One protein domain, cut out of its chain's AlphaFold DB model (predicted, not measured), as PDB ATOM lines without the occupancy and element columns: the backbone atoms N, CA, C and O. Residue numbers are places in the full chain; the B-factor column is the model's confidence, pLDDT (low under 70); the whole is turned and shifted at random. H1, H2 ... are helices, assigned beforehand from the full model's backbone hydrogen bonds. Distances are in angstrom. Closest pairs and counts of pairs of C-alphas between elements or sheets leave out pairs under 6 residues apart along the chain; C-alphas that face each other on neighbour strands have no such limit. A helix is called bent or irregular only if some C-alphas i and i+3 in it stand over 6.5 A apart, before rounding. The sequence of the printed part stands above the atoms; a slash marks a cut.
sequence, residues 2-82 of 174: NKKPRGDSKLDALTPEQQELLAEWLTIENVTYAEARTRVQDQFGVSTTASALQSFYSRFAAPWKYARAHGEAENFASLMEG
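What this domain is: This is residues 2 to 82 of the 174 residues of an uncharacterized protein of Opitutus sp. ER46 (UniProt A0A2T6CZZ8). A small head, the helical hairpin of H1 and H2 with arm H3a of bent H3 across it, has a long tail where residues 67 to 82 stick out. The printed part has 81 residues with three named helices in the order H1, H2, H3, class all helix. It is loose, with a radius of gyration of the C-alphas of 14.6 A, spanning 50 by 29 by 19 A.

Where its parts are: H1, residues 16 to 27, begins at C-alpha 16 (272.825, 261.809, 262.417). H2 is residues 33 to 44. H3, residues 50 to 79, assigned as one helix by its hydrogen bonds, is bent: C-alphas 59 and 62 are 6.8 A apart. Its arms are H3a, residues 50 to 59, and H3b, residues 62 to 79, 25.6 A long, ending at C-alpha 79 (267.853, 288.361, 255.811).

How they stand to each other: H1 and H2 touch at a shallow tilt of 24 degrees, opposite ways, their closest C-alphas, Trp 25 and Ala 36, 7.0 A apart. H3a touches H2, about perpendicular at 87 degrees, closest at C-alphas Tyr 33 and Ala 50, 5.7 A. H3b touches H1 with residues 62 to 65 alone, closest at C-alphas Thr 27 and Lys 65, 6.7 A. In H1, H2, H3a and H3b every O i to N i+4 pair is within hydrogen-bond range.

The domain as a whole: The printed part has no cut, and both links are tight. Residues 2 to 9 and 70 to 82 have pLDDT under 70.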
ATOM      1  N   ASN A   2     268.017 252.677 241.697       49.69
ATOM      2  CA  ASN A   2     268.112 252.920 243.136       49.69
ATOM      3  C   ASN A   2     268.561 251.622 243.830       49.69
ATOM      4  O   ASN A   2     267.751 250.727 244.070       49.69
ATOM      5  N   LYS A   3     269.871 251.459 244.055       52.72
ATOM      6  CA  LYS A   3     270.397 250.312 244.805       52.72
ATOM      7  C   LYS A   3     269.986 250.477 246.266       52.72
ATOM      8  O   LYS A   3     270.335 251.474 246.893       52.72
ATOM      9  N   LYS A   4     269.251 249.486 246.778       49.53
ATOM     10  CA  LYS A   4     268.902 249.326 248.197       49.53
ATOM     11  C   LYS A   4     270.144 249.642 249.055       49.53
ATOM     12  O   LYS A   4     271.208 249.100 248.732       49.53
ATOM     13  N   PRO A   5     270.054 250.511 250.081       49.19
ATOM     14  CA  PRO A   5     271.155 250.723 251.008       49.19
ATOM     15  C   PRO A   5     271.631 249.369 251.520       49.19
ATOM     16  O   PRO A   5     270.829 248.552 251.974       49.19
ATOM     17  N   ARG A   6     272.925 249.109 251.362       54.91
ATOM     18  CA  ARG A   6     273.577 247.963 251.978       54.91
ATOM     19  C   ARG A   6     273.471 248.169 253.485       54.91
ATOM     20  O   ARG A   6     274.123 249.064 254.011       54.91
ATOM     21  N   GLY A   7     272.606 247.401 254.153       49.38
ATOM     22  CA  GLY A   7     272.398 247.468 255.610       49.38
ATOM     23  C   GLY A   7     273.663 247.173 256.433       49.38
ATOM     24  O   GLY A   7     273.653 247.274 257.650       49.38
ATOM     25  N   ASP A   8     274.748 246.819 255.750       54.88
ATOM     26  CA  ASP A   8     276.097 246.519 256.208       54.88
ATOM     27  C   ASP A   8     277.078 247.712 256.124       54.88
ATOM     28  O   ASP A   8     278.241 247.587 256.519       54.88
ATOM     29  N   SER A   9     276.656 248.888 255.639       68.56
ATOM     30  CA  SER A   9     277.519 250.077 255.636       68.56
ATOM     31  C   SER A   9     277.666 250.635 257.053       68.56
ATOM     32  O   SER A   9     276.781 251.319 257.560       68.56
ATOM     33  N   LYS A  10     278.822 250.403 257.686       79.25
ATOM     34  CA  LYS A  10     279.153 250.961 259.013       79.25
ATOM     35  C   LYS A  10     279.014 252.488 259.088       79.25
ATOM     36  O   LYS A  10     278.778 253.018 260.163       79.25
ATOM     37  N   LEU A  11     279.153 253.180 257.953       86.75
ATOM     38  CA  LEU A  11     278.968 254.631 257.863       86.75
ATOM     39  C   LEU A  11     277.490 255.048 257.892       86.75
ATOM     40  O   LEU A  11     277.185 256.135 258.360       86.75
ATOM     41  N   ASP A  12     276.575 254.188 257.436       81.19
ATOM     42  CA  ASP A  12     275.129 254.451 257.498       81.19
ATOM     43  C   ASP A  12     274.567 254.214 258.911       81.19
ATOM     44  O   ASP A  12     273.472 254.667 259.225       81.19
ATOM     45  N   ALA A  13     275.318 253.501 259.758       85.56
ATOM     46  CA  ALA A  13     274.990 253.250 261.160       85.56
ATOM     47  C   ALA A  13     275.502 254.344 262.117       85.56
ATOM     48  O   ALA A  13     275.241 254.270 263.316       85.56
ATOM     49  N   LEU A  14     276.242 255.337 261.607       88.50
ATOM     50  CA  LEU A  14     276.637 256.519 262.375       88.50
ATOM     51  C   LEU A  14     275.396 257.304 262.818       88.50
ATOM     52  O   LEU A  14     274.389 257.310 262.104       88.50
ATOM     53  N   THR A  15     275.477 257.989 263.963       92.19
ATOM     54  CA  THR A  15     274.390 258.885 264.391       92.19
ATOM     55  C   THR A  15     274.219 260.034 263.390       92.19
ATOM     56  O   THR A  15     275.170 260.346 262.665       92.19
ATOM     57  N   PRO A  16     273.043 260.682 263.324       91.31
ATOM     58  CA  PRO A  16     272.825 261.809 262.417       91.31
ATOM     59  C   PRO A  16     273.916 262.882 262.530       91.31
ATOM     60  O   PRO A  16     274.475 263.302 261.522       91.31
ATOM     61  N   GLU A  17     274.321 263.228 263.752       91.56
ATOM     62  CA  GLU A  17     275.348 264.237 264.024       91.56
ATOM     63  C   GLU A  17     276.724 263.810 263.488       91.56
ATOM     64  O   GLU A  17     277.467 264.610 262.924       91.56
ATOM     65  N   GLN A  18     277.063 262.525 263.614       93.81
ATOM     66  CA  GLN A  18     278.307 261.968 263.077       93.81
ATOM     67  C   GLN A  18     278.298 261.913 261.544       93.81
ATOM     68  O   GLN A  18     279.335 262.127 260.913       93.81
ATOM     69  N   GLN A  19     277.142 261.632 260.934       93.69
ATOM     70  CA  GLN A  19     276.985 261.651 259.478       93.69
ATOM     71  C   GLN A  19     277.138 263.069 258.924       93.69
ATOM     72  O   GLN A  19     277.816 263.251 257.912       93.69
ATOM     73  N   GLU A  20     276.559 264.068 259.591       94.38
ATOM     74  CA  GLU A  20     276.706 265.479 259.224       94.38
ATOM     75  C   GLU A  20     278.152 265.954 259.366       94.38
ATOM     76  O   GLU A  20     278.688 266.552 258.435       94.38
ATOM     77  N   LEU A  21     278.824 265.609 260.467       95.50
ATOM     78  CA  LEU A  21     280.227 265.965 260.677       95.50
ATOM     79  C   LEU A  21     281.148 265.312 259.632       95.50
ATOM     80  O   LEU A  21     282.032 265.959 259.069       95.50
ATOM     81  N   LEU A  22     280.910 264.040 259.295       95.50
ATOM     82  CA  LEU A  22     281.625 263.377 258.205       95.50
ATOM     83  C   LEU A  22     281.329 264.033 256.847       95.50
ATOM     84  O   LEU A  22     282.225 264.161 256.010       95.50
ATOM     85  N   ALA A  23     280.083 264.445 256.605       95.00
ATOM     86  CA  ALA A  23     279.717 265.163 255.392       95.00
ATOM     87  C   ALA A  23     280.432 266.519 255.306       95.00
ATOM     88  O   ALA A  23     280.952 266.853 254.240       95.00
ATOM     89  N   GLU A  24     280.529 267.258 256.411       95.25
ATOM     90  CA  GLU A  24     281.254 268.526 256.517       95.25
ATOM     91  C   GLU A  24     282.735 268.364 256.168       95.25
ATOM     92  O   GLU A  24     283.235 269.064 255.281       95.25
ATOM     93  N   TRP A  25     283.412 267.374 256.757       96.06
ATOM     94  CA  TRP A  25     284.810 267.074 256.436       96.06
ATOM     95  C   TRP A  25     285.019 266.830 254.941       96.06
ATOM     96  O   TRP A  25     285.927 267.388 254.325       96.06
ATOM     97  N   LEU A  26     284.159 266.007 254.339       95.00
ATOM     98  CA  LEU A  26     284.300 265.602 252.943       95.00
ATOM     99  C   LEU A  26     283.881 266.684 251.938       95.00
ATOM    100  O   LEU A  26     284.252 266.595 250.769       95.00
ATOM    101  N   THR A  27     283.070 267.668 252.335       93.81
ATOM    102  CA  THR A  27     282.444 268.608 251.384       93.81
ATOM    103  C   THR A  27     282.814 270.071 251.576       93.81
ATOM    104  O   THR A  27     282.781 270.809 250.580       93.81
ATOM    105  N   ILE A  28     283.133 270.478 252.808       90.44
ATOM    106  CA  ILE A  28     283.459 271.854 253.203       90.44
ATOM    107  C   ILE A  28     284.949 271.955 253.514       90.44
ATOM    108  O   ILE A  28     285.648 272.713 252.849       90.44
ATOM    109  N   GLU A  29     285.453 271.148 254.452       92.19
ATOM    110  CA  GLU A  29     286.898 271.096 254.745       92.19
ATOM    111  C   GLU A  29     287.697 270.442 253.610       92.19
ATOM    112  O   GLU A  29     288.908 270.626 253.515       92.19
ATOM    113  N   ASN A  30     287.008 269.703 252.732       91.75
ATOM    114  CA  ASN A  30     287.564 269.054 251.550       91.75
ATOM    115  C   ASN A  30     288.750 268.126 251.875       91.75
ATOM    116  O   ASN A  30     289.732 268.067 251.131       91.75
ATOM    117  N   VAL A  31     288.657 267.400 252.993       94.88
ATOM    118  CA  VAL A  31     289.681 266.424 253.380       94.88
ATOM    119  C   VAL A  31     289.651 265.215 252.449       94.88
ATOM    120  O   VAL A  31     288.608 264.817 251.919       94.88
ATOM    121  N   THR A  32     290.802 264.579 252.272       94.75
ATOM    122  CA  THR A  32     290.917 263.360 251.469       94.75
ATOM    123  C   THR A  32     290.219 262.174 252.144       94.75
ATOM    124  O   THR A  32     290.046 262.125 253.363       94.75
ATOM    125  N   TYR A  33     289.876 261.134 251.374       94.31
ATOM    126  CA  TYR A  33     289.315 259.904 251.952       94.31
ATOM    127  C   TYR A  33     290.272 259.198 252.921       94.31
ATOM    128  O   TYR A  33     289.812 258.494 253.818       94.31
ATOM    129  N   ALA A  34     291.586 259.372 252.759       93.12
ATOM    130  CA  ALA A  34     292.565 258.828 253.693       93.12
ATOM    131  C   ALA A  34     292.467 259.528 255.057       93.12
ATOM    132  O   ALA A  34     292.369 258.858 256.082       93.12
ATOM    133  N   GLU A  35     292.399 260.860 255.063       94.44
ATOM    134  CA  GLU A  35     292.254 261.659 256.284       94.44
ATOM    135  C   GLU A  35     290.895 261.436 256.947       94.44
ATOM    136  O   GLU A  35     290.831 261.212 258.155       94.44
ATOM    137  N   ALA A  36     289.811 261.420 256.165       94.62
ATOM    138  CA  ALA A  36     288.475 261.126 256.677       94.62
ATOM    139  C   ALA A  36     288.414 259.740 257.332       94.62
ATOM    140  O   ALA A  36     287.813 259.584 258.388       94.62
ATOM    141  N   ARG A  37     289.073 258.731 256.746       94.44
ATOM    142  CA  ARG A  37     289.145 257.384 257.325       94.44
ATOM    143  C   ARG A  37     289.821 257.391 258.694       94.44
ATOM    144  O   ARG A  37     289.305 256.748 259.604       94.44
ATOM    145  N   THR A  38     290.940 258.100 258.829       95.00
ATOM    146  CA  THR A  38     291.641 258.252 260.111       95.00
ATOM    147  C   THR A  38     290.744 258.951 261.130       95.00
ATOM    148  O   THR A  38     290.493 258.400 262.194       95.00
ATOM    149  N   ARG A  39     290.134 260.087 260.764       95.56
ATOM    150  CA  ARG A  39     289.241 260.839 261.663       95.56
ATOM    151  C   ARG A  39     288.019 260.035 262.114       95.56
ATOM    152  O   ARG A  39     287.657 260.092 263.282       95.56
ATOM    153  N   VAL A  40     287.398 259.265 261.221       94.25
ATOM    154  CA  VAL A  40     286.252 258.397 261.553       94.25
ATOM    155  C   VAL A  40     286.663 257.284 262.522       94.25
ATOM    156  O   VAL A  40     285.913 256.964 263.444       94.25
ATOM    157  N   GLN A  41     287.855 256.712 262.352       93.75
ATOM    158  CA  GLN A  41     288.370 255.705 263.277       93.75
ATOM    159  C   GLN A  41     288.693 256.310 264.649       93.75
ATOM    160  O   GLN A  41     288.345 255.703 265.661       93.75
ATOM    161  N   ASP A  42     289.315 257.487 264.680       94.19
ATOM    162  CA  ASP A  42     289.768 258.134 265.913       94.19
ATOM    163  C   ASP A  42     288.605 258.726 266.720       94.19
ATOM    164  O   ASP A  42     288.559 258.579 267.939       94.19
ATOM    165  N   GLN A  43     287.647 259.376 266.052       94.25
ATOM    166  CA  GLN A  43     286.547 260.073 266.724       94.25
ATOM    167  C   GLN A  43     285.320 259.189 266.940       94.25
ATOM    168  O   GLN A  43     284.635 259.332 267.950       94.25
ATOM    169  N   PHE A  44     285.014 258.293 265.997       92.62
ATOM    170  CA  PHE A  44     283.790 257.485 266.045       92.62
ATOM    171  C   PHE A  44     284.068 256.012 266.358       92.62
ATOM    172  O   PHE A  44     283.130 255.240 266.543       92.62
ATOM    173  N   GLY A  45     285.335 255.585 266.402       91.44
ATOM    174  CA  GLY A  45     285.696 254.182 266.619       91.44
ATOM    175  C   GLY A  45     285.337 253.263 265.446       91.44
ATOM    176  O   GLY A  45     285.391 252.038 265.582       91.44
ATOM    177  N   VAL A  46     284.967 253.818 264.285       90.12
ATOM    178  CA  VAL A  46     284.456 253.050 263.144       90.12
ATOM    179  C   VAL A  46     285.543 252.841 262.094       90.12
ATOM    180  O   VAL A  46     286.045 253.777 261.481       90.12
ATOM    181  N   SER A  47     285.851 251.580 261.796       89.94
ATOM    182  CA  SER A  47     286.740 251.257 260.677       89.94
ATOM    183  C   SER A  47     285.980 251.262 259.351       89.94
ATOM    184  O   SER A  47     284.983 250.549 259.201       89.94
ATOM    185  N   THR A  48     286.471 252.026 258.374       90.00
ATOM    186  CA  THR A  48     285.875 252.154 257.034       90.00
ATOM    187  C   THR A  48     286.915 252.006 255.916       90.00
ATOM    188  O   THR A  48     288.115 251.896 256.175       90.00
ATOM    189  N   THR A  49     286.465 251.984 254.661       91.12
ATOM    190  CA  THR A  49     287.306 251.920 253.453       91.12
ATOM    191  C   THR A  49     287.074 253.139 252.560       91.12
ATOM    192  O   THR A  49     286.036 253.794 252.643       91.12
ATOM    193  N   ALA A  50     288.017 253.429 251.659       89.31
ATOM    194  CA  ALA A  50     287.872 254.527 250.700       89.31
ATOM    195  C   ALA A  50     286.627 254.361 249.804       89.31
ATOM    196  O   ALA A  50     285.904 255.323 249.575       89.31
ATOM    197  N   SER A  51     286.318 253.135 249.364       89.44
ATOM    198  CA  SER A  51     285.105 252.854 248.579       89.44
ATOM    199  C   SER A  51     283.819 253.107 249.371       89.44
ATOM    200  O   SER A  51     282.837 253.593 248.811       89.44
ATOM    201  N   ALA A  52     283.810 252.808 250.676       89.31
ATOM    202  CA  ALA A  52     282.671 253.102 251.540       89.31
ATOM    203  C   ALA A  52     282.486 254.617 251.725       89.31
ATOM    204  O   ALA A  52     281.363 255.101 251.614       89.31
ATOM    205  N   LEU A  53     283.578 255.369 251.908       93.19
ATOM    206  CA  LEU A  53     283.551 256.836 251.971       93.19
ATOM    207  C   LEU A  53     283.087 257.468 250.654       93.19
ATOM    208  O   LEU A  53     282.273 258.384 250.676       93.19
ATOM    209  N   GLN A  54     283.528 256.953 249.507       92.50
ATOM    210  CA  GLN A  54     283.051 257.401 248.196       92.50
ATOM    211  C   GLN A  54     281.544 257.145 248.026       92.50
ATOM    212  O   GLN A  54     280.797 258.014 247.568       92.50
ATOM    213  N   SER A  55     281.076 255.958 248.425       91.25
ATOM    214  CA  SER A  55     279.651 255.619 248.403       91.25
ATOM    215  C   SER A  55     278.848 256.538 249.329       91.25
ATOM    216  O   SER A  55     277.821 257.076 248.913       91.25
ATOM    217  N   PHE A  56     279.335 256.776 250.551       93.25
ATOM    218  CA  PHE A  56     278.743 257.713 251.507       93.25
ATOM    219  C   PHE A  56     278.686 259.136 250.942       93.25
ATOM    220  O   PHE A  56     277.638 259.778 250.995       93.25
ATOM    221  N   TYR A  57     279.768 259.596 250.312       92.94
ATOM    222  CA  TYR A  57     279.843 260.917 249.697       92.94
ATOM    223  C   TYR A  57     278.734 261.130 248.667       92.94
ATOM    224  O   TYR A  57     277.979 262.095 248.746       92.94
ATOM    225  N   SER A  58     278.604 260.201 247.717       90.44
ATOM    226  CA  SER A  58     277.615 260.319 246.639       90.44
ATOM    227  C   SER A  58     276.165 260.240 247.127       90.44
ATOM    228  O   SER A  58     275.287 260.867 246.540       90.44
ATOM    229  N   ARG A  59     275.907 259.474 248.192       90.81
ATOM    230  CA  ARG A  59     274.555 259.206 248.699       90.81
ATOM    231  C   ARG A  59     274.074 260.203 249.746       90.81
ATOM    232  O   ARG A  59     272.883 260.482 249.775       90.81
ATOM    233  N   PHE A  60     274.965 260.676 250.613       92.31
ATOM    234  CA  PHE A  60     274.614 261.516 251.756       92.31
ATOM    235  C   PHE A  60     275.329 262.863 251.700       92.31
ATOM    236  O   PHE A  60     274.661 263.888 251.630       92.31
ATOM    237  N   ALA A  61     276.666 262.881 251.654       91.75
ATOM    238  CA  ALA A  61     277.414 264.129 251.817       91.75
ATOM    239  C   ALA A  61     277.138 265.151 250.703       91.75
ATOM    240  O   ALA A  61     276.924 266.328 250.981       91.75
ATOM    241  N   ALA A  62     277.099 264.716 249.440       89.88
ATOM    242  CA  ALA A  62     276.804 265.605 248.321       89.88
ATOM    243  C   ALA A  62     275.363 266.159 248.386       89.88
ATOM    244  O   ALA A  62     275.220 267.382 248.363       89.88
ATOM    245  N   PRO A  63     274.300 265.339 248.537       88.44
ATOM    246  CA  PRO A  63     272.949 265.851 248.786       88.44
ATOM    247  C   PRO A  63     272.844 266.773 250.009       88.44
ATOM    248  O   PRO A  63     272.212 267.822 249.916       88.44
ATOM    249  N   TRP A  64     273.499 266.426 251.121       92.12
ATOM    250  CA  TRP A  64     273.542 267.241 252.339       92.12
ATOM    251  C   TRP A  64     274.174 268.613 252.082       92.12
ATOM    252  O   TRP A  64     273.595 269.627 252.461       92.12
ATOM    253  N   LYS A  65     275.294 268.671 251.348       90.62
ATOM    254  CA  LYS A  65     275.936 269.934 250.947       90.62
ATOM    255  C   LYS A  65     274.966 270.827 250.173       90.62
ATOM    256  O   LYS A  65     274.887 272.022 250.440       90.62
ATOM    257  N   TYR A  66     274.230 270.258 249.216       82.56
ATOM    258  CA  TYR A  66     273.253 271.016 248.435       82.56
ATOM    259  C   TYR A  66     272.070 271.484 249.286       82.56
ATOM    260  O   TYR A  66     271.649 272.627 249.142       82.56
ATOM    261  N   ALA A  67     271.561 270.638 250.185       82.06
ATOM    262  CA  ALA A  67     270.480 271.000 251.099       82.06
ATOM    263  C   ALA A  67     270.903 272.118 252.068       82.06
ATOM    264  O   ALA A  67     270.166 273.085 252.242       82.06
ATOM    265  N   ARG A  68     272.117 272.036 252.624       83.25
ATOM    266  CA  ARG A  68     272.708 273.078 253.472       83.25
ATOM    267  C   ARG A  68     272.882 274.386 252.707       83.25
ATOM    268  O   ARG A  68     272.412 275.414 253.173       83.25
ATOM    269  N   ALA A  69     273.462 274.348 251.507       75.50
ATOM    270  CA  ALA A  69     273.611 275.537 250.668       75.50
ATOM    271  C   ALA A  69     272.255 276.160 250.285       75.50
ATOM    272  O   ALA A  69     272.139 277.380 250.218       75.50
ATOM    273  N   HIS A  70     271.220 275.343 250.059       68.56
ATOM    274  CA  HIS A  70     269.865 275.828 249.799       68.56
ATOM    275  C   HIS A  70     269.249 276.491 251.037       68.56
ATOM    276  O   HIS A  70     268.718 277.591 250.930       68.56
ATOM    277  N   GLY A  71     269.361 275.864 252.212       68.06
ATOM    278  CA  GLY A  71     268.881 276.440 253.471       68.06
ATOM    279  C   GLY A  71     269.624 277.723 253.854       68.06
ATOM    280  O   GLY A  71     269.010 278.700 254.268       68.06
ATOM    281  N   GLU A  72     270.941 277.772 253.646       69.56
ATOM    282  CA  GLU A  72     271.747 278.986 253.813       69.56
ATOM    283  C   GLU A  72     271.335 280.073 252.811       69.56
ATOM    284  O   GLU A  72     271.238 281.237 253.191       69.56
ATOM    285  N   ALA A  73     271.024 279.716 251.560       62.78
ATOM    286  CA  ALA A  73     270.527 280.659 250.562       62.78
ATOM    287  C   ALA A  73     269.128 281.200 250.901       62.78
ATOM    288  O   ALA A  73     268.886 282.385 250.697       62.78
ATOM    289  N   GLU A  74     268.223 280.381 251.440       61.56
ATOM    290  CA  GLU A  74     266.901 280.823 251.910       61.56
ATOM    291  C   GLU A  74     267.001 281.704 253.161       61.56
ATOM    292  O   GLU A  74     266.355 282.751 253.236       61.56
ATOM    293  N   ASN A  75     267.867 281.345 254.112       62.72
ATOM    294  CA  ASN A  75     268.159 282.168 255.287       62.72
ATOM    295  C   ASN A  75     268.819 283.496 254.896       62.72
ATOM    296  O   ASN A  75     268.494 284.550 255.437       62.72
ATOM    297  N   PHE A  76     269.719 283.478 253.915       60.47
ATOM    298  CA  PHE A  76     270.306 284.692 253.364       60.47
ATOM    299  C   PHE A  76     269.266 285.529 252.608       60.47
ATOM    300  O   PHE A  76     269.227 286.746 252.765       60.47
ATOM    301  N   ALA A  77     268.387 284.898 251.824       57.53
ATOM    302  CA  ALA A  77     267.321 285.580 251.097       57.53
ATOM    303  C   ALA A  77     266.317 286.257 252.041       57.53
ATOM    304  O   ALA A  77     265.913 287.383 251.765       57.53
ATOM    305  N   SER A  78     265.967 285.621 253.164       60.62
ATOM    306  CA  SER A  78     265.088 286.215 254.179       60.62
ATOM    307  C   SER A  78     265.765 287.359 254.944       60.62
ATOM    308  O   SER A  78     265.142 288.390 255.192       60.62
ATOM    309  N   LEU A  79     267.067 287.258 255.234       58.00
ATOM    310  CA  LEU A  79     267.853 288.361 255.811       58.00
ATOM    311  C   LEU A  79     267.996 289.558 254.855       58.00
ATOM    312  O   LEU A  79     268.060 290.709 255.300       58.00
ATOM    313  N   MET A  80     268.048 289.286 253.550       58.72
ATOM    314  CA  MET A  80     268.239 290.279 252.490       58.72
ATOM    315  C   MET A  80     266.933 290.810 251.889       58.72
ATOM    316  O   MET A  80     266.982 291.679 251.012       58.72
ATOM    317  N   GLU A  81     265.771 290.337 252.344       54.94
ATOM    318  CA  GLU A  81     264.477 290.741 251.802       54.94
ATOM    319  C   GLU A  81     264.314 292.273 251.872       54.94
ATOM    320  O   GLU A  81     264.332 292.900 252.932       54.94
ATOM    321  N   GLY A  82     264.253 292.911 250.698       57.16
ATOM    322  CA  GLY A  82     264.122 294.365 250.557       57.16
ATOM    323  C   GLY A  82     265.362 295.206 250.910       57.16
ATOM    324  O   GLY A  82     265.271 296.436 250.854       57.16
TER     325      GLY A  82